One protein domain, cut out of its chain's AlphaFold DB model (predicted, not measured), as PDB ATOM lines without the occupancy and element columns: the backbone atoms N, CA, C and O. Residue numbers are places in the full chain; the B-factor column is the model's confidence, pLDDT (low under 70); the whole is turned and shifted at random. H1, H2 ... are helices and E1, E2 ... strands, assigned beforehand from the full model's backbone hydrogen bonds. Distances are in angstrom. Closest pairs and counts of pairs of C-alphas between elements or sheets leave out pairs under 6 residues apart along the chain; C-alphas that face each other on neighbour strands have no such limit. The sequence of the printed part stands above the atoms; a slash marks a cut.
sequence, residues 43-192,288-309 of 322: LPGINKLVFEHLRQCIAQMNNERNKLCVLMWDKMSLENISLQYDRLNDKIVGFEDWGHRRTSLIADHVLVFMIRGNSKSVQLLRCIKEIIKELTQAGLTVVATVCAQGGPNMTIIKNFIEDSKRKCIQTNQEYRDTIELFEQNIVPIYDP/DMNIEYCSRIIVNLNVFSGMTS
ATOM      1  N   LEU A  43     361.393 108.857 196.244       71.88
ATOM      2  CA  LEU A  43     361.299 110.243 196.717       71.88
ATOM      3  C   LEU A  43     362.626 110.573 197.427       71.88
ATOM      4  O   LEU A  43     363.190 109.662 198.045       71.88
ATOM      5  N   PRO A  44     363.142 111.820 197.418       74.81
ATOM      6  CA  PRO A  44     362.598 113.073 196.861       74.81
ATOM      7  C   PRO A  44     362.989 113.357 195.393       74.81
ATOM      8  O   PRO A  44     363.770 112.620 194.792       74.81
ATOM      9  N   GLY A  45     362.462 114.448 194.821       81.25
ATOM     10  CA  GLY A  45     362.776 114.910 193.458       81.25
ATOM     11  C   GLY A  45     361.832 114.412 192.353       81.25
ATOM     12  O   GLY A  45     360.719 113.963 192.614       81.25
ATOM     13  N   ILE A  46     362.255 114.533 191.086       81.06
ATOM     14  CA  ILE A  46     361.430 114.161 189.921       81.06
ATOM     15  C   ILE A  46     361.322 112.639 189.815       81.06
ATOM     16  O   ILE A  46     362.310 111.950 189.547       81.06
ATOM     17  N   ASN A  47     360.102 112.115 189.920       81.88
ATOM     18  CA  ASN A  47     359.845 110.703 189.671       81.88
ATOM     19  C   ASN A  47     359.843 110.403 188.160       81.88
ATOM     20  O   ASN A  47     358.879 110.685 187.445       81.88
ATOM     21  N   LYS A  48     360.932 109.795 187.675       83.94
ATOM     22  CA  LYS A  48     361.115 109.457 186.254       83.94
ATOM     23  C   LYS A  48     360.060 108.484 185.720       83.94
ATOM     24  O   LYS A  48     359.680 108.620 184.563       83.94
ATOM     25  N   LEU A  49     359.563 107.562 186.549       82.50
ATOM     26  CA  LEU A  49     358.545 106.585 186.141       82.50
ATOM     27  C   LEU A  49     357.212 107.272 185.831       82.50
ATOM     28  O   LEU A  49     356.561 106.946 184.842       82.50
ATOM     29  N   VAL A  50     356.839 108.279 186.631       82.94
ATOM     30  CA  VAL A  50     355.641 109.095 186.374       82.94
ATOM     31  C   VAL A  50     355.777 109.832 185.041       82.94
ATOM     32  O   VAL A  50     354.846 109.826 184.244       82.94
ATOM     33  N   PHE A  51     356.947 110.418 184.762       85.12
ATOM     34  CA  PHE A  51     357.198 111.117 183.495       85.12
ATOM     35  C   PHE A  51     357.276 110.191 182.277       85.12
ATOM     36  O   PHE A  51     356.909 110.592 181.173       85.12
ATOM     37  N   GLU A  52     357.747 108.959 182.450       87.88
ATOM     38  CA  GLU A  52     357.740 107.952 181.392       87.88
ATOM     39  C   GLU A  52     356.311 107.544 181.027       87.88
ATOM     40  O   GLU A  52     355.955 107.562 179.847       87.88
ATOM     41  N   HIS A  53     355.473 107.279 182.031       83.38
ATOM     42  CA  HIS A  53     354.059 106.986 181.822       83.38
ATOM     43  C   HIS A  53     353.312 108.174 181.197       83.38
ATOM     44  O   HIS A  53     352.617 108.016 180.197       83.38
ATOM     45  N   LEU A  54     353.542 109.389 181.706       84.50
ATOM     46  CA  LEU A  54     353.041 110.636 181.117       84.50
ATOM     47  C   LEU A  54     353.349 110.740 179.622       84.50
ATOM     48  O   LEU A  54     352.470 111.073 178.830       84.50
ATOM     49  N   ARG A  55     354.592 110.446 179.223       89.31
ATOM     50  CA  ARG A  55     355.013 110.499 177.818       89.31
ATOM     51  C   ARG A  55     354.224 109.513 176.958       89.31
ATOM     52  O   ARG A  55     353.838 109.869 175.849       89.31
ATOM     53  N   GLN A  56     353.972 108.307 177.468       88.31
ATOM     54  CA  GLN A  56     353.162 107.300 176.777       88.31
ATOM     55  C   GLN A  56     351.713 107.771 176.610       88.31
ATOM     56  O   GLN A  56     351.180 107.698 175.506       88.31
ATOM     57  N   CYS A  57     351.105 108.327 177.662       82.25
ATOM     58  CA  CYS A  57     349.742 108.858 177.598       82.25
ATOM     59  C   CYS A  57     349.627 110.034 176.617       82.25
ATOM     60  O   CYS A  57     348.720 110.064 175.790       82.25
ATOM     61  N   ILE A  58     350.572 110.982 176.648       84.44
ATOM     62  CA  ILE A  58     350.586 112.145 175.743       84.44
ATOM     63  C   ILE A  58     350.789 111.716 174.285       84.44
ATOM     64  O   ILE A  58     350.190 112.308 173.387       84.44
ATOM     65  N   ALA A  59     351.597 110.682 174.034       87.56
ATOM     66  CA  ALA A  59     351.809 110.152 172.686       87.56
ATOM     67  C   ALA A  59     350.522 109.586 172.058       87.56
ATOM     68  O   ALA A  59     350.401 109.574 170.837       87.56
ATOM     69  N   GLN A  60     349.556 109.159 172.875       84.81
ATOM     70  CA  GLN A  60     348.250 108.671 172.421       84.81
ATOM     71  C   GLN A  60     347.227 109.802 172.192       84.81
ATOM     72  O   GLN A  60     346.116 109.548 171.728       84.81
ATOM     73  N   MET A  61     347.563 111.060 172.507       81.62
ATOM     74  CA  MET A  61     346.649 112.194 172.349       81.62
ATOM     75  C   MET A  61     346.715 112.782 170.935       81.62
ATOM     76  O   MET A  61     347.700 113.416 170.554       81.62
ATOM     77  N   ASN A  62     345.611 112.653 170.192       79.94
ATOM     78  CA  ASN A  62     345.496 113.148 168.812       79.94
ATOM     79  C   ASN A  62     345.268 114.668 168.708       79.94
ATOM     80  O   ASN A  62     345.567 115.270 167.683       79.94
ATOM     81  N   ASN A  63     344.703 115.298 169.744       76.69
ATOM     82  CA  ASN A  63     344.359 116.721 169.732       76.69
ATOM     83  C   ASN A  63     345.367 117.522 170.562       76.69
ATOM     84  O   ASN A  63     345.464 117.326 171.774       76.69
ATOM     85  N   GLU A  64     346.058 118.475 169.933       79.00
ATOM     86  CA  GLU A  64     347.015 119.370 170.603       79.00
ATOM     87  C   GLU A  64     346.390 120.141 171.775       79.00
ATOM     88  O   GLU A  64     347.058 120.416 172.770       79.00
ATOM     89  N   ARG A  65     345.082 120.424 171.727       68.06
ATOM     90  CA  ARG A  65     344.383 121.099 172.831       68.06
ATOM     91  C   ARG A  65     344.344 120.269 174.115       68.06
ATOM     92  O   ARG A  65     344.300 120.851 175.194       68.06
ATOM     93  N   ASN A  66     344.398 118.941 174.013       70.38
ATOM     94  CA  ASN A  66     344.407 118.045 175.175       70.38
ATOM     95  C   ASN A  66     345.783 117.987 175.851       70.38
ATOM     96  O   ASN A  66     345.888 117.526 176.983       70.38
ATOM     97  N   LYS A  67     346.829 118.484 175.178       79.81
ATOM     98  CA  LYS A  67     348.192 118.578 175.719       79.81
ATOM     99  C   LYS A  67     348.412 119.857 176.536       79.81
ATOM    100  O   LYS A  67     349.466 120.023 177.143       79.81
ATOM    101  N   LEU A  68     347.429 120.761 176.563       77.38
ATOM    102  CA  LEU A  68     347.474 121.973 177.378       77.38
ATOM    103  C   LEU A  68     347.309 121.615 178.858       77.38
ATOM    104  O   LEU A  68     346.356 120.935 179.245       77.38
ATOM    105  N   CYS A  69     348.215 122.113 179.694       79.19
ATOM    106  CA  CYS A  69     348.183 121.895 181.133       79.19
ATOM    107  C   CYS A  69     348.589 123.152 181.905       79.19
ATOM    108  O   CYS A  69     349.237 124.053 181.371       79.19
ATOM    109  N   VAL A  70     348.192 123.191 183.172       76.38
ATOM    110  CA  VAL A  70     348.603 124.188 184.155       76.38
ATOM    111  C   VAL A  70     349.562 123.513 185.129       76.38
ATOM    112  O   VAL A  70     349.232 122.474 185.708       76.38
ATOM    113  N   LEU A  71     350.743 124.104 185.302       82.56
ATOM    114  CA  LEU A  71     351.677 123.744 186.363       82.56
ATOM    115  C   LEU A  71     351.345 124.580 187.598       82.56
ATOM    116  O   LEU A  71     351.390 125.805 187.551       82.56
ATOM    117  N   MET A  72     351.020 123.905 188.690       81.81
ATOM    118  CA  MET A  72     350.761 124.497 189.996       81.81
ATOM    119  C   MET A  72     351.882 124.082 190.945       81.81
ATOM    120  O   MET A  72     352.400 122.968 190.841       81.81
ATOM    121  N   TRP A  73     352.259 124.955 191.868       84.12
ATOM    122  CA  TRP A  73     353.233 124.642 192.906       84.12
ATOM    123  C   TRP A  73     352.859 125.345 194.201       84.12
ATOM    124  O   TRP A  73     352.305 126.441 194.171       84.12
ATOM    125  N   ASP A  74     353.164 124.705 195.324       79.56
ATOM    126  CA  ASP A  74     352.945 125.279 196.648       79.56
ATOM    127  C   ASP A  74     353.959 124.732 197.662       79.56
ATOM    128  O   ASP A  74     354.592 123.694 197.439       79.56
ATOM    129  N   LYS A  75     354.131 125.442 198.777       82.25
ATOM    130  CA  LYS A  75     355.024 125.095 199.879       82.25
ATOM    131  C   LYS A  75     354.192 124.733 201.108       82.25
ATOM    132  O   LYS A  75     353.508 125.573 201.677       82.25
ATOM    133  N   MET A  76     354.316 123.496 201.564       81.25
ATOM    134  CA  MET A  76     353.642 122.992 202.757       81.25
ATOM    135  C   MET A  76     354.625 122.915 203.927       81.25
ATOM    136  O   MET A  76     355.677 122.286 203.813       81.25
ATOM    137  N   SER A  77     354.299 123.546 205.055       83.31
ATOM    138  CA  SER A  77     355.082 123.421 206.290       83.31
ATOM    139  C   SER A  77     354.943 122.024 206.894       83.31
ATOM    140  O   SER A  77     353.872 121.418 206.864       83.31
ATOM    141  N   LEU A  78     356.033 121.506 207.455       82.00
ATOM    142  CA  LEU A  78     356.057 120.234 208.164       82.00
ATOM    143  C   LEU A  78     355.754 120.467 209.644       82.00
ATOM    144  O   LEU A  78     356.515 121.137 210.335       82.00
ATOM    145  N   GLU A  79     354.669 119.876 210.144       74.00
ATOM    146  CA  GLU A  79     354.281 120.005 211.557       74.00
ATOM    147  C   GLU A  79     355.302 119.361 212.507       74.00
ATOM    148  O   GLU A  79     355.602 119.902 213.568       74.00
ATOM    149  N   ASN A  80     355.867 118.212 212.118       70.69
ATOM    150  CA  ASN A  80     356.787 117.434 212.945       70.69
ATOM    151  C   ASN A  80     358.169 117.344 212.300       70.69
ATOM    152  O   ASN A  80     358.484 116.405 211.562       70.69
ATOM    153  N   ILE A  81     359.015 118.316 212.624       73.62
ATOM    154  CA  ILE A  81     360.412 118.347 212.203       73.62
ATOM    155  C   ILE A  81     361.188 117.306 213.020       73.62
ATOM    156  O   ILE A  81     361.496 117.509 214.194       73.62
ATOM    157  N   SER A  82     361.485 116.157 212.412       78.50
ATOM    158  CA  SER A  82     362.247 115.085 213.056       78.50
ATOM    159  C   SER A  82     363.223 114.437 212.083       78.50
ATOM    160  O   SER A  82     362.915 114.230 210.910       78.50
ATOM    161  N   LEU A  83     364.409 114.103 212.589       86.06
ATOM    162  CA  LEU A  83     365.371 113.287 211.864       86.06
ATOM    163  C   LEU A  83     365.071 111.815 212.139       86.06
ATOM    164  O   LEU A  83     365.067 111.378 213.288       86.06
ATOM    165  N   GLN A  84     364.823 111.048 211.085       86.88
ATOM    166  CA  GLN A  84     364.516 109.622 211.177       86.88
ATOM    167  C   GLN A  84     365.556 108.825 210.415       86.88
ATOM    168  O   GLN A  84     365.932 109.192 209.312       86.88
ATOM    169  N   TYR A  85     366.026 107.716 210.971       88.19
ATOM    170  CA  TYR A  85     366.933 106.841 210.241       88.19
ATOM    171  C   TYR A  85     366.141 105.800 209.445       88.19
ATOM    172  O   TYR A  85     365.522 104.899 210.018       88.19
ATOM    173  N   ASP A  86     366.168 105.928 208.121       84.50
ATOM    174  CA  ASP A  86     365.684 104.914 207.196       84.50
ATOM    175  C   ASP A  86     366.751 103.829 207.032       84.50
ATOM    176  O   ASP A  86     367.717 103.968 206.279       84.50
ATOM    177  N   ARG A  87     366.547 102.726 207.758       85.25
ATOM    178  CA  ARG A  87     367.437 101.558 207.763       85.25
ATOM    179  C   ARG A  87     367.552 100.881 206.402       85.25
ATOM    180  O   ARG A  87     368.559 100.237 206.146       85.25
ATOM    181  N   LEU A  88     366.515 100.954 205.565       80.44
ATOM    182  CA  LEU A  88     366.493 100.230 204.293       80.44
ATOM    183  C   LEU A  88     367.407 100.888 203.266       80.44
ATOM    184  O   LEU A  88     368.093 100.197 202.523       80.44
ATOM    185  N   ASN A  89     367.417 102.219 203.255       80.75
ATOM    186  CA  ASN A  89     368.229 103.015 202.342       80.75
ATOM    187  C   ASN A  89     369.525 103.524 202.989       80.75
ATOM    188  O   ASN A  89     370.206 104.350 202.385       80.75
ATOM    189  N   ASP A  90     369.825 103.073 204.213       85.94
ATOM    190  CA  ASP A  90     370.935 103.548 205.048       85.94
ATOM    191  C   ASP A  90     371.050 105.084 205.039       85.94
ATOM    192  O   ASP A  90     372.087 105.684 204.756       85.94
ATOM    193  N   LYS A  91     369.911 105.748 205.265       85.44
ATOM    194  CA  LYS A  91     369.766 107.190 205.053       85.44
ATOM    195  C   LYS A  91     369.055 107.834 206.230       85.44
ATOM    196  O   LYS A  91     367.958 107.443 206.607       85.44
ATOM    197  N   ILE A  92     369.632 108.903 206.774       87.00
ATOM    198  CA  ILE A  92     368.887 109.792 207.677       87.00
ATOM    199  C   ILE A  92     367.919 110.625 206.824       87.00
ATOM    200  O   ILE A  92     368.337 111.238 205.850       87.00
ATOM    201  N   VAL A  93     366.639 110.652 207.158       86.12
ATOM    202  CA  VAL A  93     365.554 111.414 206.528       86.12
ATOM    203  C   VAL A  93     365.217 112.610 207.421       86.12
ATOM    204  O   VAL A  93     365.341 112.510 208.638       86.12
ATOM    205  N   GLY A  94     364.816 113.737 206.826       84.88
ATOM    206  CA  GLY A  94     364.468 114.975 207.545       84.88
ATOM    207  C   GLY A  94     365.450 116.133 207.336       84.88
ATOM    208  O   GLY A  94     365.233 117.226 207.848       84.88
ATOM    209  N   PHE A  95     366.511 115.918 206.556       86.06
ATOM    210  CA  PHE A  95     367.337 117.003 206.027       86.06
ATOM    211  C   PHE A  95     366.797 117.493 204.682       86.06
ATOM    212  O   PHE A  95     366.141 116.742 203.960       86.06
ATOM    213  N   GLU A  96     367.131 118.732 204.348       86.19
ATOM    214  CA  GLU A  96     366.852 119.364 203.069       86.19
ATOM    215  C   GLU A  96     367.429 118.537 201.911       86.19
ATOM    216  O   GLU A  96     368.621 118.205 201.877       86.19
ATOM    217  N   ASP A  97     366.566 118.201 200.957       86.62
ATOM    218  CA  ASP A  97     366.876 117.312 199.845       86.62
ATOM    219  C   ASP A  97     366.077 117.736 198.604       86.62
ATOM    220  O   ASP A  97     364.855 117.585 198.523       86.62
ATOM    221  N   TRP A  98     366.807 118.272 197.627       81.62
ATOM    222  CA  TRP A  98     366.318 118.754 196.336       81.62
ATOM    223  C   TRP A  98     366.311 117.644 195.269       81.62
ATOM    224  O   TRP A  98     366.172 117.917 194.072       81.62
ATOM    225  N   GLY A  99     366.565 116.390 195.663       83.44
ATOM    226  CA  GLY A  99     366.679 115.217 194.791       83.44
ATOM    227  C   GLY A  99     368.012 115.118 194.039       83.44
ATOM    228  O   GLY A  99     368.542 114.026 193.868       83.44
ATOM    229  N   HIS A 100     368.583 116.247 193.614       81.19
ATOM    230  CA  HIS A 100     369.905 116.326 192.973       81.19
ATOM    231  C   HIS A 100     370.991 116.872 193.909       81.19
ATOM    232  O   HIS A 100     372.183 116.698 193.661       81.19
ATOM    233  N   ARG A 101     370.579 117.551 194.981       83.00
ATOM    234  CA  ARG A 101     371.456 118.144 195.984       83.00
ATOM    235  C   ARG A 101     370.823 117.967 197.349       83.00
ATOM    236  O   ARG A 101     369.638 118.223 197.525       83.00
ATOM    237  N   ARG A 102     371.645 117.592 198.318       85.31
ATOM    238  CA  ARG A 102     371.252 117.455 199.712       85.31
ATOM    239  C   ARG A 102     372.138 118.338 200.576       85.31
ATOM    240  O   ARG A 102     373.336 118.433 200.310       85.31
ATOM    241  N   THR A 103     371.563 118.979 201.585       85.00
ATOM    242  CA  THR A 103     372.318 119.812 202.529       85.00
ATOM    243  C   THR A 103     372.172 119.278 203.954       85.00
ATOM    244  O   THR A 103     371.429 118.329 204.213       85.00
ATOM    245  N   SER A 104     372.941 119.842 204.886       87.69
ATOM    246  CA  SER A 104     372.849 119.531 206.316       87.69
ATOM    247  C   SER A 104     371.781 120.361 207.036       87.69
ATOM    248  O   SER A 104     371.697 120.305 208.262       87.69
ATOM    249  N   LEU A 105     370.993 121.156 206.305       85.44
ATOM    250  CA  LEU A 105     369.894 121.927 206.872       85.44
ATOM    251  C   LEU A 105     368.707 121.012 207.143       85.44
ATOM    252  O   LEU A 105     368.446 120.077 206.389       85.44
ATOM    253  N   ILE A 106     367.995 121.269 208.232       85.94
ATOM    254  CA  ILE A 106     366.795 120.512 208.573       85.94
ATOM    255  C   ILE A 106     365.655 120.983 207.668       85.94
ATOM    256  O   ILE A 106     365.467 122.183 207.478       85.94
ATOM    257  N   ALA A 107     364.910 120.035 207.106       85.25
ATOM    258  CA  ALA A 107     363.747 120.343 206.295       85.25
ATOM    259  C   ALA A 107     362.574 120.749 207.192       85.25
ATOM    260  O   ALA A 107     362.116 119.959 208.016       85.25
ATOM    261  N   ASP A 108     362.072 121.964 207.003       82.69
ATOM    262  CA  ASP A 108     360.888 122.492 207.685       82.69
ATOM    263  C   ASP A 108     359.686 122.622 206.738       82.69
ATOM    264  O   ASP A 108     358.553 122.785 207.188       82.69
ATOM    265  N   HIS A 109     359.907 122.488 205.427       84.12
ATOM    266  CA  HIS A 109     358.855 122.535 204.423       84.12
ATOM    267  C   HIS A 109     359.080 121.550 203.280       84.12
ATOM    268  O   HIS A 109     360.209 121.184 202.941       84.12
ATOM    269  N   VAL A 110     357.978 121.199 202.624       84.69
ATOM    270  CA  VAL A 110     357.941 120.467 201.361       84.69
ATOM    271  C   VAL A 110     357.395 121.397 200.293       84.69
ATOM    272  O   VAL A 110     356.286 121.905 200.402       84.69
ATOM    273  N   LEU A 111     358.171 121.620 199.247       82.62
ATOM    274  CA  LEU A 111     357.696 122.202 198.005       82.62
ATOM    275  C   LEU A 111     357.091 121.069 197.173       82.62
ATOM    276  O   LEU A 111     357.710 120.017 197.043       82.62
ATOM    277  N   VAL A 112     355.876 121.277 196.670       82.00
ATOM    278  CA  VAL A 112     355.077 120.308 195.911       82.00
ATOM    279  C   VAL A 112     354.718 120.927 194.568       82.00
ATOM    280  O   VAL A 112     354.384 122.107 194.494       82.00
ATOM    281  N   PHE A 113     354.756 120.125 193.505       81.62
ATOM    282  CA  PHE A 113     354.322 120.526 192.170       81.62
ATOM    283  C   PHE A 113     353.164 119.636 191.714       81.62
ATOM    284  O   PHE A 113     353.093 118.452 192.033       81.62
ATOM    285  N   MET A 114     352.239 120.185 190.944       80.69
ATOM    286  CA  MET A 114     351.107 119.448 190.398       80.69
ATOM    287  C   MET A 114     350.849 119.901 188.970       80.69
ATOM    288  O   MET A 114     350.818 121.094 188.685       80.69
ATOM    289  N   ILE A 115     350.636 118.942 188.073       81.75
ATOM    290  CA  ILE A 115     350.213 119.219 186.704       81.75
ATOM    291  C   ILE A 115     348.724 118.906 186.610       81.75
ATOM    292  O   ILE A 115     348.282 117.804 186.950       81.75
ATOM    293  N   ARG A 116     347.949 119.882 186.137       73.69
ATOM    294  CA  ARG A 116     346.517 119.737 185.886       73.69
ATOM    295  C   ARG A 116     346.233 119.938 184.404       73.69
ATOM    296  O   ARG A 116     346.601 120.964 183.837       73.69
ATOM    297  N   GLY A 117     345.577 118.966 183.776       70.94
ATOM    298  CA  GLY A 117     345.103 119.109 182.397       70.94
ATOM    299  C   GLY A 117     344.086 120.248 182.280       70.94
ATOM    300  O   GLY A 117     343.334 120.515 183.220       70.94
ATOM    301  N   ASN A 118     344.061 120.928 181.133       61.03
ATOM    302  CA  ASN A 118     343.067 121.966 180.885       61.03
ATOM    303  C   ASN A 118     341.664 121.325 180.865       61.03
ATOM    304  O   ASN A 118     341.403 120.416 180.078       61.03
ATOM    305  N   SER A 119     340.783 121.725 181.782       58.38
ATOM    306  CA  SER A 119     339.524 121.014 182.020       58.38
ATOM    307  C   SER A 119     338.490 121.278 180.923       58.38
ATOM    308  O   SER A 119     338.456 122.362 180.334       58.38
ATOM    309  N   LYS A 120     337.572 120.316 180.712       61.38
ATOM    310  CA  LYS A 120     336.353 120.477 179.884       61.38
ATOM    311  C   LYS A 120     335.634 121.804 180.200       61.38
ATOM    312  O   LYS A 120     335.121 122.453 179.298       61.38
ATOM    313  N   SER A 121     335.682 122.262 181.455       64.38
ATOM    314  CA  SER A 121     335.105 123.539 181.892       64.38
ATOM    315  C   SER A 121     335.757 124.792 181.289       64.38
ATOM    316  O   SER A 121     335.040 125.752 181.037       64.38
ATOM    317  N   VAL A 122     337.063 124.805 180.986       70.00
ATOM    318  CA  VAL A 122     337.705 125.948 180.295       70.00
ATOM    319  C   VAL A 122     337.303 125.988 178.821       70.00
ATOM    320  O   VAL A 122     337.063 127.061 178.267       70.00
ATOM    321  N   GLN A 123     337.185 124.819 178.186       72.81
ATOM    322  CA  GLN A 123     336.687 124.720 176.813       72.81
ATOM    323  C   GLN A 123     335.214 125.138 176.732       72.81
ATOM    324  O   GLN A 123     334.873 125.969 175.899       72.81
ATOM    325  N   LEU A 124     334.366 124.648 177.642       79.56
ATOM    326  CA  LEU A 124     332.950 125.008 177.703       79.56
ATOM    327  C   LEU A 124     332.748 126.503 178.007       79.56
ATOM    328  O   LEU A 124     331.956 127.148 177.328       79.56
ATOM    329  N   LEU A 125     333.522 127.085 178.935       84.38
ATOM    330  CA  LEU A 125     333.545 128.534 179.186       84.38
ATOM    331  C   LEU A 125     333.822 129.321 177.896       84.38
ATOM    332  O   LEU A 125     333.145 130.306 177.600       84.38
ATOM    333  N   ARG A 126     334.820 128.882 177.119       84.88
ATOM    334  CA  ARG A 126     335.174 129.506 175.842       84.88
ATOM    335  C   ARG A 126     334.061 129.352 174.806       84.88
ATOM    336  O   ARG A 126     333.725 130.341 174.167       84.88
ATOM    337  N   CYS A 127     333.476 128.162 174.672       85.56
ATOM    338  CA  CYS A 127     332.359 127.922 173.759       85.56
ATOM    339  C   CYS A 127     331.156 128.812 174.093       85.56
ATOM    340  O   CYS A 127     330.584 129.408 173.189       85.56
ATOM    341  N   ILE A 128     330.812 128.969 175.375       89.44
ATOM    342  CA  ILE A 128     329.725 129.860 175.804       89.44
ATOM    343  C   ILE A 128     330.043 131.317 175.433       89.44
ATOM    344  O   ILE A 128     329.194 131.989 174.850       89.44
ATOM    345  N   LYS A 129     331.272 131.797 175.689       91.69
ATOM    346  CA  LYS A 129     331.706 133.146 175.270       91.69
ATOM    347  C   LYS A 129     331.613 133.326 173.745       91.69
ATOM    348  O   LYS A 129     331.164 134.373 173.293       91.69
ATOM    349  N   GLU A 130     332.022 132.332 172.956       90.81
ATOM    350  CA  GLU A 130     331.956 132.379 171.486       90.81
ATOM    351  C   GLU A 130     330.503 132.383 170.977       90.81
ATOM    352  O   GLU A 130     330.160 133.228 170.159       90.81
ATOM    353  N   ILE A 131     329.625 131.528 171.509       90.62
ATOM    354  CA  ILE A 131     328.207 131.487 171.116       90.62
ATOM    355  C   ILE A 131     327.503 132.803 171.449       90.62
ATOM    356  O   ILE A 131     326.825 133.356 170.588       90.62
ATOM    357  N   ILE A 132     327.681 133.335 172.664       91.81
ATOM    358  CA  ILE A 132     327.068 134.617 173.050       91.81
ATOM    359  C   ILE A 132     327.551 135.724 172.112       91.81
ATOM    360  O   ILE A 132     326.737 136.507 171.645       91.81
ATOM    361  N   LYS A 133     328.845 135.750 171.765       92.25
ATOM    362  CA  LYS A 133     329.387 136.723 170.810       92.25
ATOM    363  C   LYS A 133     328.679 136.661 169.454       92.25
ATOM    364  O   LYS A 133     328.296 137.705 168.934       92.25
ATOM    365  N   GLU A 134     328.523 135.468 168.886       90.38
ATOM    366  CA  GLU A 134     327.854 135.282 167.590       90.38
ATOM    367  C   GLU A 134     326.367 135.664 167.665       90.38
ATOM    368  O   GLU A 134     325.861 136.333 166.768       90.38
ATOM    369  N   LEU A 135     325.674 135.327 168.762       86.88
ATOM    370  CA  LEU A 135     324.287 135.748 169.000       86.88
ATOM    371  C   LEU A 135     324.170 137.279 169.062       86.88
ATOM    372  O   LEU A 135     323.310 137.851 168.393       86.88
ATOM    373  N   THR A 136     325.075 137.949 169.781       91.06
ATOM    374  CA  THR A 136     325.145 139.416 169.835       91.06
ATOM    375  C   THR A 136     325.370 140.018 168.451       91.06
ATOM    376  O   THR A 136     324.710 140.985 168.080       91.06
ATOM    377  N   GLN A 137     326.281 139.443 167.661       91.62
ATOM    378  CA  GLN A 137     326.568 139.905 166.300       91.62
ATOM    379  C   GLN A 137     325.398 139.677 165.336       91.62
ATOM    380  O   GLN A 137     325.192 140.481 164.429       91.62
ATOM    381  N   ALA A 138     324.601 138.632 165.562       91.44
ATOM    382  CA  ALA A 138     323.351 138.392 164.850       91.44
ATOM    383  C   ALA A 138     322.211 139.348 165.271       91.44
ATOM    384  O   ALA A 138     321.136 139.309 164.675       91.44
ATOM    385  N   GLY A 139     322.433 140.207 166.273       89.19
ATOM    386  CA  GLY A 139     321.447 141.162 166.784       89.19
ATOM    387  C   GLY A 139     320.530 140.599 167.872       89.19
ATOM    388  O   GLY A 139     319.505 141.209 168.170       89.19
ATOM    389  N   LEU A 140     320.870 139.449 168.464       83.75
ATOM    390  CA  LEU A 140     320.137 138.865 169.587       83.75
ATOM    391  C   LEU A 140     320.729 139.326 170.925       83.75
ATOM    392  O   LEU A 140     321.945 139.314 171.127       83.75
ATOM    393  N   THR A 141     319.852 139.673 171.865       91.94
ATOM    394  CA  THR A 141     320.223 139.980 173.252       91.94
ATOM    395  C   THR A 141     319.979 138.756 174.123       91.94
ATOM    396  O   THR A 141     318.841 138.314 174.285       91.94
ATOM    397  N   VAL A 142     321.044 138.207 174.699       91.88
ATOM    398  CA  VAL A 142     320.975 137.078 175.625       91.88
ATOM    399  C   VAL A 142     320.679 137.625 177.018       91.88
ATOM    400  O   VAL A 142     321.527 138.259 177.632       91.88
ATOM    401  N   VAL A 143     319.470 137.395 177.529       92.06
ATOM    402  CA  VAL A 143     319.046 137.909 178.848       92.06
ATOM    403  C   VAL A 143     319.370 136.956 179.997       92.06
ATOM    404  O   VAL A 143     319.570 137.386 181.131       92.06
ATOM    405  N   ALA A 144     319.435 135.656 179.713       92.75
ATOM    406  CA  ALA A 144     319.691 134.626 180.707       92.75
ATOM    407  C   ALA A 144     320.343 133.388 180.082       92.75
ATOM    408  O   ALA A 144     320.178 133.113 178.893       92.75
ATOM    409  N   THR A 145     321.047 132.619 180.909       92.44
ATOM    410  CA  THR A 145     321.549 131.280 180.572       92.44
ATOM    411  C   THR A 145     321.025 130.278 181.584       92.44
ATOM    412  O   THR A 145     321.159 130.522 182.781       92.44
ATOM    413  N   VAL A 146     320.497 129.147 181.118       91.88
ATOM    414  CA  VAL A 146     319.986 128.068 181.976       91.88
ATOM    415  C   VAL A 146     320.911 126.856 181.880       91.88
ATOM    416  O   VAL A 146     321.302 126.467 180.779       91.88
ATOM    417  N   CYS A 147     321.291 126.259 183.011       90.44
ATOM    418  CA  CYS A 147     322.076 125.020 183.023       90.44
ATOM    419  C   CYS A 147     321.798 124.155 184.263       90.44
ATOM    420  O   CYS A 147     321.270 124.631 185.265       90.44
ATOM    421  N   ALA A 148     322.187 122.881 184.227       86.69
ATOM    422  CA  ALA A 148     322.117 122.006 185.398       86.69
ATOM    423  C   ALA A 148     323.160 122.386 186.469       86.69
ATOM    424  O   ALA A 148     324.236 122.896 186.144       86.69
ATOM    425  N   GLN A 149     322.898 122.041 187.734       82.38
ATOM    426  CA  GLN A 149     323.755 122.350 188.893       82.38
ATOM    427  C   GLN A 149     324.997 121.432 189.030       82.38
ATOM    428  O   GLN A 149     325.494 121.178 190.123       82.38
ATOM    429  N   GLY A 150     325.526 120.901 187.925       81.44
ATOM    430  CA  GLY A 150     326.721 120.052 187.945       81.44
ATOM    431  C   GLY A 150     328.008 120.843 188.221       81.44
ATOM    432  O   GLY A 150     328.144 121.997 187.808       81.44
ATOM    433  N   GLY A 151     329.000 120.204 188.849       80.00
ATOM    434  CA  GLY A 151     330.279 120.832 189.225       80.00
ATOM    435  C   GLY A 151     330.977 121.643 188.111       80.00
ATOM    436  O   GLY A 151     331.413 122.772 188.373       80.00
ATOM    437  N   PRO A 152     331.062 121.150 186.856       80.00
ATOM    438  CA  PRO A 152     331.609 121.925 185.740       80.00
ATOM    439  C   PRO A 152     330.836 123.220 185.446       80.00
ATOM    440  O   PRO A 152     331.466 124.263 185.268       80.00
ATOM    441  N   ASN A 153     329.499 123.179 185.451       87.38
ATOM    442  CA  ASN A 153     328.636 124.336 185.187       87.38
ATOM    443  C   ASN A 153     328.714 125.361 186.323       87.38
ATOM    444  O   ASN A 153     328.885 126.551 186.069       87.38
ATOM    445  N   MET A 154     328.701 124.895 187.577       86.12
ATOM    446  CA  MET A 154     328.900 125.757 188.747       86.12
ATOM    447  C   MET A 154     330.251 126.479 188.693       86.12
ATOM    448  O   MET A 154     330.336 127.665 189.006       86.12
ATOM    449  N   THR A 155     331.315 125.782 188.277       84.81
ATOM    450  CA  THR A 155     332.651 126.383 188.112       84.81
ATOM    451  C   THR A 155     332.636 127.480 187.045       84.81
ATOM    452  O   THR A 155     333.231 128.536 187.232       84.81
ATOM    453  N   ILE A 156     331.936 127.251 185.934       88.62
ATOM    454  CA  ILE A 156     331.815 128.215 184.834       88.62
ATOM    455  C   ILE A 156     331.037 129.458 185.263       88.62
ATOM    456  O   ILE A 156     331.515 130.566 185.029       88.62
ATOM    457  N   ILE A 157     329.888 129.290 185.924       90.44
ATOM    458  CA  ILE A 157     329.093 130.412 186.440       90.44
ATOM    459  C   ILE A 157     329.916 131.233 187.435       90.44
ATOM    460  O   ILE A 157     329.962 132.455 187.316       90.44
ATOM    461  N   LYS A 158     330.631 130.581 188.365       90.25
ATOM    462  CA  LYS A 158     331.532 131.268 189.306       90.25
ATOM    463  C   LYS A 158     332.605 132.080 188.580       90.25
ATOM    464  O   LYS A 158     332.795 133.244 188.914       90.25
ATOM    465  N   ASN A 159     333.247 131.502 187.563       89.75
ATOM    466  CA  ASN A 159     334.257 132.204 186.767       89.75
ATOM    467  C   ASN A 159     333.673 133.425 186.043       89.75
ATOM    468  O   ASN A 159     334.297 134.481 186.034       89.75
ATOM    469  N   PHE A 160     332.480 133.300 185.453       92.00
ATOM    470  CA  PHE A 160     331.806 134.424 184.804       92.00
ATOM    471  C   PHE A 160     331.454 135.536 185.793       92.00
ATOM    472  O   PHE A 160     331.766 136.693 185.534       92.00
ATOM    473  N   ILE A 161     330.872 135.182 186.940       90.81
ATOM    474  CA  ILE A 161     330.554 136.121 188.023       90.81
ATOM    475  C   ILE A 161     331.813 136.853 188.497       90.81
ATOM    476  O   ILE A 161     331.790 138.064 188.701       90.81
ATOM    477  N   GLU A 162     332.924 136.140 188.671       89.75
ATOM    478  CA  GLU A 162     334.177 136.741 189.122       89.75
ATOM    479  C   GLU A 162     334.782 137.680 188.068       89.75
ATOM    480  O   GLU A 162     335.201 138.788 188.405       89.75
ATOM    481  N   ASP A 163     334.776 137.278 186.792       89.69
ATOM    482  CA  ASP A 163     335.186 138.128 185.668       89.69
ATOM    483  C   ASP A 163     334.360 139.432 185.637       89.69
ATOM    484  O   ASP A 163     334.927 140.520 185.506       89.69
ATOM    485  N   SER A 164     333.039 139.341 185.817       89.75
ATOM    486  CA  SER A 164     332.135 140.498 185.839       89.75
ATOM    487  C   SER A 164     332.352 141.385 187.062       89.75
ATOM    488  O   SER A 164     332.489 142.596 186.912       89.75
ATOM    489  N   LYS A 165     332.516 140.807 188.259       89.19
ATOM    490  CA  LYS A 165     332.877 141.561 189.474       89.19
ATOM    491  C   LYS A 165     334.160 142.362 189.281       89.19
ATOM    492  O   LYS A 165     334.197 143.546 189.610       89.19
ATOM    493  N   ARG A 166     335.207 141.739 188.725       87.81
ATOM    494  CA  ARG A 166     336.478 142.427 188.443       87.81
ATOM    495  C   ARG A 166     336.272 143.609 187.496       87.81
ATOM    496  O   ARG A 166     336.869 144.660 187.720       87.81
ATOM    497  N   LYS A 167     335.423 143.461 186.476       86.88
ATOM    498  CA  LYS A 167     335.112 144.537 185.531       86.88
ATOM    499  C   LYS A 167     334.351 145.686 186.196       86.88
ATOM    500  O   LYS A 167     334.788 146.823 186.062       86.88
ATOM    501  N   CYS A 168     333.313 145.398 186.984       84.50
ATOM    502  CA  CYS A 168     332.562 146.419 187.722       84.50
ATOM    503  C   CYS A 168     333.455 147.214 188.690       84.50
ATOM    504  O   CYS A 168     333.339 148.432 188.780       84.50
ATOM    505  N   ILE A 169     334.403 146.548 189.364       84.69
ATOM    506  CA  ILE A 169     335.389 147.220 190.228       84.69
ATOM    507  C   ILE A 169     336.270 148.178 189.414       84.69
ATOM    508  O   ILE A 169     336.530 149.297 189.848       84.69
ATOM    509  N   GLN A 170     336.719 147.768 188.224       84.44
ATOM    510  CA  GLN A 170     337.544 148.611 187.350       84.44
ATOM    511  C   GLN A 170     336.774 149.808 186.779       84.44
ATOM    512  O   GLN A 170     337.356 150.876 186.599       84.44
ATOM    513  N   THR A 171     335.480 149.644 186.497       82.56
ATOM    514  CA  THR A 171     334.607 150.704 185.970       82.56
ATOM    515  C   THR A 171     333.915 151.521 187.065       82.56
ATOM    516  O   THR A 171     333.190 152.463 186.749       82.56
ATOM    517  N   ASN A 172     334.172 151.204 188.341       82.31
ATOM    518  CA  ASN A 172     333.564 151.814 189.525       82.31
ATOM    519  C   ASN A 172     332.022 151.752 189.515       82.31
ATOM    520  O   ASN A 172     331.334 152.701 189.894       82.31
ATOM    521  N   GLN A 173     331.489 150.630 189.032       81.88
ATOM    522  CA  GLN A 173     330.063 150.342 188.938       81.88
ATOM    523  C   GLN A 173     329.638 149.333 190.005       81.88
ATOM    524  O   GLN A 173     330.413 148.480 190.438       81.88
ATOM    525  N   GLU A 174     328.375 149.416 190.416       82.31
ATOM    526  CA  GLU A 174     327.780 148.450 191.331       82.31
ATOM    527  C   GLU A 174     327.528 147.118 190.614       82.31
ATOM    528  O   GLU A 174     326.915 147.069 189.545       82.31
ATOM    529  N   TYR A 175     328.004 146.030 191.216       83.19
ATOM    530  CA  TYR A 175     327.798 144.684 190.701       83.19
ATOM    531  C   TYR A 175     326.398 144.174 191.067       83.19
ATOM    532  O   TYR A 175     326.019 144.199 192.234       83.19
ATOM    533  N   ARG A 176     325.647 143.677 190.076       82.31
ATOM    534  CA  ARG A 176     324.230 143.283 190.215       82.31
ATOM    535  C   ARG A 176     323.983 141.779 190.065       82.31
ATOM    536  O   ARG A 176     323.015 141.392 189.421       82.31
ATOM    537  N   ASP A 177     324.892 140.938 190.553       84.06
ATOM    538  CA  ASP A 177     324.770 139.468 190.478       84.06
ATOM    539  C   ASP A 177     324.488 138.908 189.067       84.06
ATOM    540  O   ASP A 177     323.871 137.859 188.892       84.06
ATOM    541  N   THR A 178     324.986 139.597 188.038       89.19
ATOM    542  CA  THR A 178     324.813 139.241 186.625       89.19
ATOM    543  C   THR A 178     326.153 139.030 185.937       89.19
ATOM    544  O   THR A 178     327.186 139.567 186.336       89.19
ATOM    545  N   ILE A 179     326.131 138.223 184.879       91.31
ATOM    546  CA  ILE A 179     327.279 137.992 184.014       91.31
ATOM    547  C   ILE A 179     327.317 139.106 182.968       91.31
ATOM    548  O   ILE A 179     326.479 139.159 182.073       91.31
ATOM    549  N   GLU A 180     328.309 139.981 183.069       89.88
ATOM    550  CA  GLU A 180     328.582 141.025 182.088       89.88
ATOM    551  C   GLU A 180     329.461 140.483 180.946       89.88
ATOM    552  O   GLU A 180     330.662 140.240 181.118       89.88
ATOM    553  N   LEU A 181     328.874 140.309 179.759       89.19
ATOM    554  CA  LEU A 181     329.561 139.856 178.545       89.19
ATOM    555  C   LEU A 181     329.064 140.627 177.326       89.19
ATOM    556  O   LEU A 181     327.865 140.747 177.117       89.19
ATOM    557  N   PHE A 182     329.994 141.117 176.500       88.69
ATOM    558  CA  PHE A 182     329.685 141.843 175.257       88.69
ATOM    559  C   PHE A 182     328.633 142.956 175.441       88.69
ATOM    560  O   PHE A 182     327.713 143.071 174.638       88.69
ATOM    561  N   GLU A 183     328.778 143.745 176.513       86.25
ATOM    562  CA  GLU A 183     327.878 144.859 176.887       86.25
ATOM    563  C   GLU A 183     326.448 144.429 177.266       86.25
ATOM    564  O   GLU A 183     325.538 145.251 177.334       86.25
ATOM    565  N   GLN A 184     326.251 143.144 177.562       88.56
ATOM    566  CA  GLN A 184     324.989 142.586 178.036       88.56
ATOM    567  C   GLN A 184     325.133 142.098 179.475       88.56
ATOM    568  O   GLN A 184     326.174 141.556 179.850       88.56
ATOM    569  N   ASN A 185     324.063 142.259 180.254       91.81
ATOM    570  CA  ASN A 185     323.928 141.680 181.587       91.81
ATOM    571  C   ASN A 185     323.071 140.421 181.485       91.81
ATOM    572  O   ASN A 185     321.889 140.498 181.154       91.81
ATOM    573  N   ILE A 186     323.682 139.275 181.758       93.81
ATOM    574  CA  ILE A 186     323.092 137.955 181.563       93.81
ATOM    575  C   ILE A 186     322.834 137.326 182.931       93.81
ATOM    576  O   ILE A 186     323.749 137.218 183.749       93.81
ATOM    577  N   VAL A 187     321.601 136.893 183.187       94.44
ATOM    578  CA  VAL A 187     321.235 136.225 184.444       94.44
ATOM    579  C   VAL A 187     321.592 134.731 184.367       94.44
ATOM    580  O   VAL A 187     321.047 134.021 183.516       94.44
ATOM    581  N   PRO A 188     322.486 134.211 185.227       92.94
ATOM    582  CA  PRO A 188     322.710 132.775 185.324       92.94
ATOM    583  C   PRO A 188     321.582 132.115 186.124       92.94
ATOM    584  O   PRO A 188     321.341 132.464 187.276       92.94
ATOM    585  N   ILE A 189     320.909 131.137 185.523       92.62
ATOM    586  CA  ILE A 189     319.798 130.395 186.122       92.62
ATOM    587  C   ILE A 189     320.154 128.906 186.141       92.62
ATOM    588  O   ILE A 189     320.711 128.367 185.180       92.62
ATOM    589  N   TYR A 190     319.834 128.232 187.244       91.00
ATOM    590  CA  TYR A 190     319.861 126.774 187.285       91.00
ATOM    591  C   TYR A 190     318.506 126.206 186.892       91.00
ATOM    592  O   TYR A 190     317.471 126.791 187.199       91.00
ATOM    593  N   ASP A 191     318.533 125.061 186.223       89.19
ATOM    594  CA  ASP A 191     317.327 124.406 185.736       89.19
ATOM    595  C   ASP A 191     316.364 124.026 186.889       89.19
ATOM    596  O   ASP A 191     316.750 123.228 187.757       89.19
ATOM    597  N   PRO A 192     315.134 124.584 186.943       87.25
ATOM    598  CA  PRO A 192     314.218 124.385 188.068       87.25
ATOM    599  C   PRO A 192     313.874 122.919 188.387       87.25
ATOM    600  O   PRO A 192     313.937 122.562 189.568       87.25
ATOM    601  N   ASP A 288     336.197 107.854 180.850       32.84
ATOM    602  CA  ASP A 288     337.076 108.971 181.214       32.84
ATOM    603  C   ASP A 288     338.339 108.544 181.997       32.84
ATOM    604  O   ASP A 288     339.195 109.382 182.267       32.84
ATOM    605  N   MET A 289     338.526 107.253 182.313       28.33
ATOM    606  CA  MET A 289     339.596 106.789 183.217       28.33
ATOM    607  C   MET A 289     341.013 107.172 182.739       28.33
ATOM    608  O   MET A 289     341.860 107.510 183.558       28.33
ATOM    609  N   ASN A 290     341.265 107.209 181.422       30.14
ATOM    610  CA  ASN A 290     342.564 107.617 180.858       30.14
ATOM    611  C   ASN A 290     342.775 109.143 180.824       30.14
ATOM    612  O   ASN A 290     343.912 109.618 180.884       30.14
ATOM    613  N   ILE A 291     341.693 109.923 180.739       30.86
ATOM    614  CA  ILE A 291     341.740 111.392 180.708       30.86
ATOM    615  C   ILE A 291     341.786 111.938 182.138       30.86
ATOM    616  O   ILE A 291     342.538 112.872 182.420       30.86
ATOM    617  N   GLU A 292     341.058 111.317 183.065       29.00
ATOM    618  CA  GLU A 292     341.015 111.712 184.465       29.00
ATOM    619  C   GLU A 292     342.345 111.423 185.183       29.00
ATOM    620  O   GLU A 292     342.858 112.304 185.881       29.00
ATOM    621  N   TYR A 293     342.987 110.276 184.910       29.12
ATOM    622  CA  TYR A 293     344.331 109.966 185.426       29.12
ATOM    623  C   TYR A 293     345.388 110.973 184.947       29.12
ATOM    624  O   TYR A 293     346.285 111.336 185.704       29.12
ATOM    625  N   CYS A 294     345.256 111.487 183.716       29.17
ATOM    626  CA  CYS A 294     346.113 112.559 183.195       29.17
ATOM    627  C   CYS A 294     345.744 113.948 183.740       29.17
ATOM    628  O   CYS A 294     346.590 114.842 183.786       29.17
ATOM    629  N   SER A 295     344.493 114.152 184.159       24.66
ATOM    630  CA  SER A 295     343.992 115.447 184.628       24.66
ATOM    631  C   SER A 295     344.440 115.811 186.048       24.66
ATOM    632  O   SER A 295     344.414 116.989 186.409       24.66
ATOM    633  N   ARG A 296     344.899 114.830 186.838       27.81
ATOM    634  CA  ARG A 296     345.430 115.017 188.196       27.81
ATOM    635  C   ARG A 296     346.719 114.229 188.386       27.81
ATOM    636  O   ARG A 296     346.765 113.265 189.145       27.81
ATOM    637  N   ILE A 297     347.789 114.669 187.735       30.22
ATOM    638  CA  ILE A 297     349.111 114.125 188.031       30.22
ATOM    639  C   ILE A 297     349.749 115.022 189.080       30.22
ATOM    640  O   ILE A 297     350.327 116.072 188.795       30.22
ATOM    641  N   ILE A 298     349.633 114.579 190.332       30.52
ATOM    642  CA  ILE A 298     350.515 115.037 191.399       30.52
ATOM    643  C   ILE A 298     351.887 114.450 191.077       30.52
ATOM    644  O   ILE A 298     352.204 113.306 191.416       30.52
ATOM    645  N   VAL A 299     352.709 115.222 190.372       30.88
ATOM    646  CA  VAL A 299     354.138 114.951 190.345       30.88
ATOM    647  C   VAL A 299     354.631 115.324 191.734       30.88
ATOM    648  O   VAL A 299     354.930 116.484 191.976       30.88
ATOM    649  N   ASN A 300     354.715 114.354 192.649       30.53
ATOM    650  CA  ASN A 300     355.385 114.537 193.940       30.53
ATOM    651  C   ASN A 300     356.882 114.783 193.705       30.53
ATOM    652  O   ASN A 300     357.732 113.931 193.943       30.53
ATOM    653  N   LEU A 301     357.197 115.973 193.218       29.86
ATOM    654  CA  LEU A 301     358.453 116.657 193.382       29.86
ATOM    655  C   LEU A 301     358.474 117.082 194.844       29.86
ATOM    656  O   LEU A 301     358.280 118.247 195.135       29.86
ATOM    657  N   ASN A 302     358.628 116.131 195.767       31.47
ATOM    658  CA  ASN A 302     358.871 116.473 197.160       31.47
ATOM    659  C   ASN A 302     360.246 117.117 197.191       31.47
ATOM    660  O   ASN A 302     361.257 116.423 197.082       31.47
ATOM    661  N   VAL A 303     360.276 118.438 197.248       30.02
ATOM    662  CA  VAL A 303     361.496 119.201 197.441       30.02
ATOM    663  C   VAL A 303     361.471 119.649 198.888       30.02
ATOM    664  O   VAL A 303     360.722 120.541 199.271       30.02
ATOM    665  N   PHE A 304     362.247 118.972 199.724       35.19
ATOM    666  CA  PHE A 304     362.421 119.390 201.104       35.19
ATOM    667  C   PHE A 304     363.313 120.626 201.065       35.19
ATOM    668  O   PHE A 304     364.478 120.484 200.706       35.19
ATOM    669  N   SER A 305     362.763 121.812 201.346       34.16
ATOM    670  CA  SER A 305     363.510 123.081 201.352       34.16
ATOM    671  C   SER A 305     363.612 123.599 202.782       34.16
ATOM    672  O   SER A 305     362.610 123.645 203.491       34.16
ATOM    673  N   GLY A 306     364.821 123.970 203.189       30.58
ATOM    674  CA  GLY A 306     365.149 124.662 204.425       30.58
ATOM    675  C   GLY A 306     365.737 126.017 204.056       30.58
ATOM    676  O   GLY A 306     366.946 126.216 204.101       30.58
ATOM    677  N   MET A 307     364.881 126.960 203.664       31.31
ATOM    678  CA  MET A 307     365.278 128.357 203.490       31.31
ATOM    679  C   MET A 307     364.510 129.226 204.476       31.31
ATOM    680  O   MET A 307     363.284 129.333 204.412       31.31
ATOM    681  N   THR A 308     365.258 129.864 205.374       31.36
ATOM    682  CA  THR A 308     364.759 130.953 206.212       31.36
ATOM    683  C   THR A 308     364.453 132.170 205.337       31.36
ATOM    684  O   THR A 308     365.146 132.449 204.358       31.36
ATOM    685  N   SER A 309     363.408 132.912 205.702       28.28
ATOM    686  CA  SER A 309     362.755 133.993 204.943       28.28
ATOM    687  C   SER A 309     363.619 135.225 204.600       28.28
ATOM    688  O   SER A 309     363.077 136.269 204.256       28.28
TER     689      SER A 309
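Overview. This is residues 43 to 192 and 288 to 309 of the 322 residues of an uncharacterized protein of Trachymyrmex septentrionalis (UniProt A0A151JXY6). The model has two lobes joined through the link from E6 to H3: one is a long ribbon of the paired strands E1 and E6, with H2 and H5 near one end and two small hairpins, E2 with E3 and E4 with E5, past the other; the second is a small sheet, E7 E9 E8, with H4 along it and H3 grazing it. E10 lies beside E6, H1 lies off the ribbon, and residues 86 to 91 stick out. The printed part has 172 residues with five named helices and ten named strands, in the order H1 H2 E1 E2 E3 E4 E5 E6 H3 E7 H4 E8 E9 H5 E10, and its class is mixed. The sheet E1 E6 E10 is antiparallel and E7 E9 E8 mixed; the whole is only just loose, close to extended, with a radius of gyration of the C-alphas of 23.2 A and spans of 72 by 43 by 28 A.

Arrangement. H1, residues 48 to 59, and H5, residues 289 to 295, only just touch, with 3 pairs of C-alphas within 8 A, the closest Leu 54 and Cys 294 at 7.5 A. E1, residues 69 to 77, and E6, residues 109 to 117, are antiparallel neighbours, with N 72 and O 114 within hydrogen-bond range at 2.8 A. H5 stands at this sheet's level, with a height of 2.2 A. E10, residues 303 to 305, is antiparallel to E6, with N 111 and O 303 at 2.8 A. E2, residues 84 to 86, and E3, residues 91 to 93, form a hairpin, with N 93 and O 84 at 2.7 A. E4, residues 95 to 97, and E5, residues 102 to 106, form another, with N 96 and O 105 at 2.8 A. H3, residues 120 to 137, and H4, residues 151 to 171, touch at a steep tilt of 56 degrees, the closest C-alphas being Ser 121 and Pro 152 at 5.4 A. E9, residues 184 to 190, is parallel to E7, residues 144 to 147, with N 189 and O 145 at 2.8 A, and forms a hairpin with E8, residues 179 to 181, with N 186 and O 179 at 2.8 A. H4 is on this sheet at a height of 9.3 A, and H3 only grazes it with residues 128 to 136. H4 and E6 are apart. Each O i to N i+4 pair is within hydrogen-bond range in H1, H3 and H4, and 2 of 3 are in H5.

Along the chain. H1 begins at C-alpha 48, (361.115, 109.457, 186.254), and is 16.5 A long; H2 is residues 64 to 67. E1 measures 26.1 A, E6 26.2 A, H3 25.6 A, H4 30.4 A and E9 19.0 A. E10 ends at C-alpha 305, (363.510, 123.081, 201.352).

Size, cuts and confidence. The C-alphas farthest apart, Arg 87 and Gly 139, are 73.2 A apart. Residues 193 to 287 are not printed, with 28.4 A between C-alphas 192 and 288. Of the links printed whole, none is long. The mean pLDDT of the printed part is 77.2; residue 65, residues 118 to 121 and residues 288 to 309 are under 70.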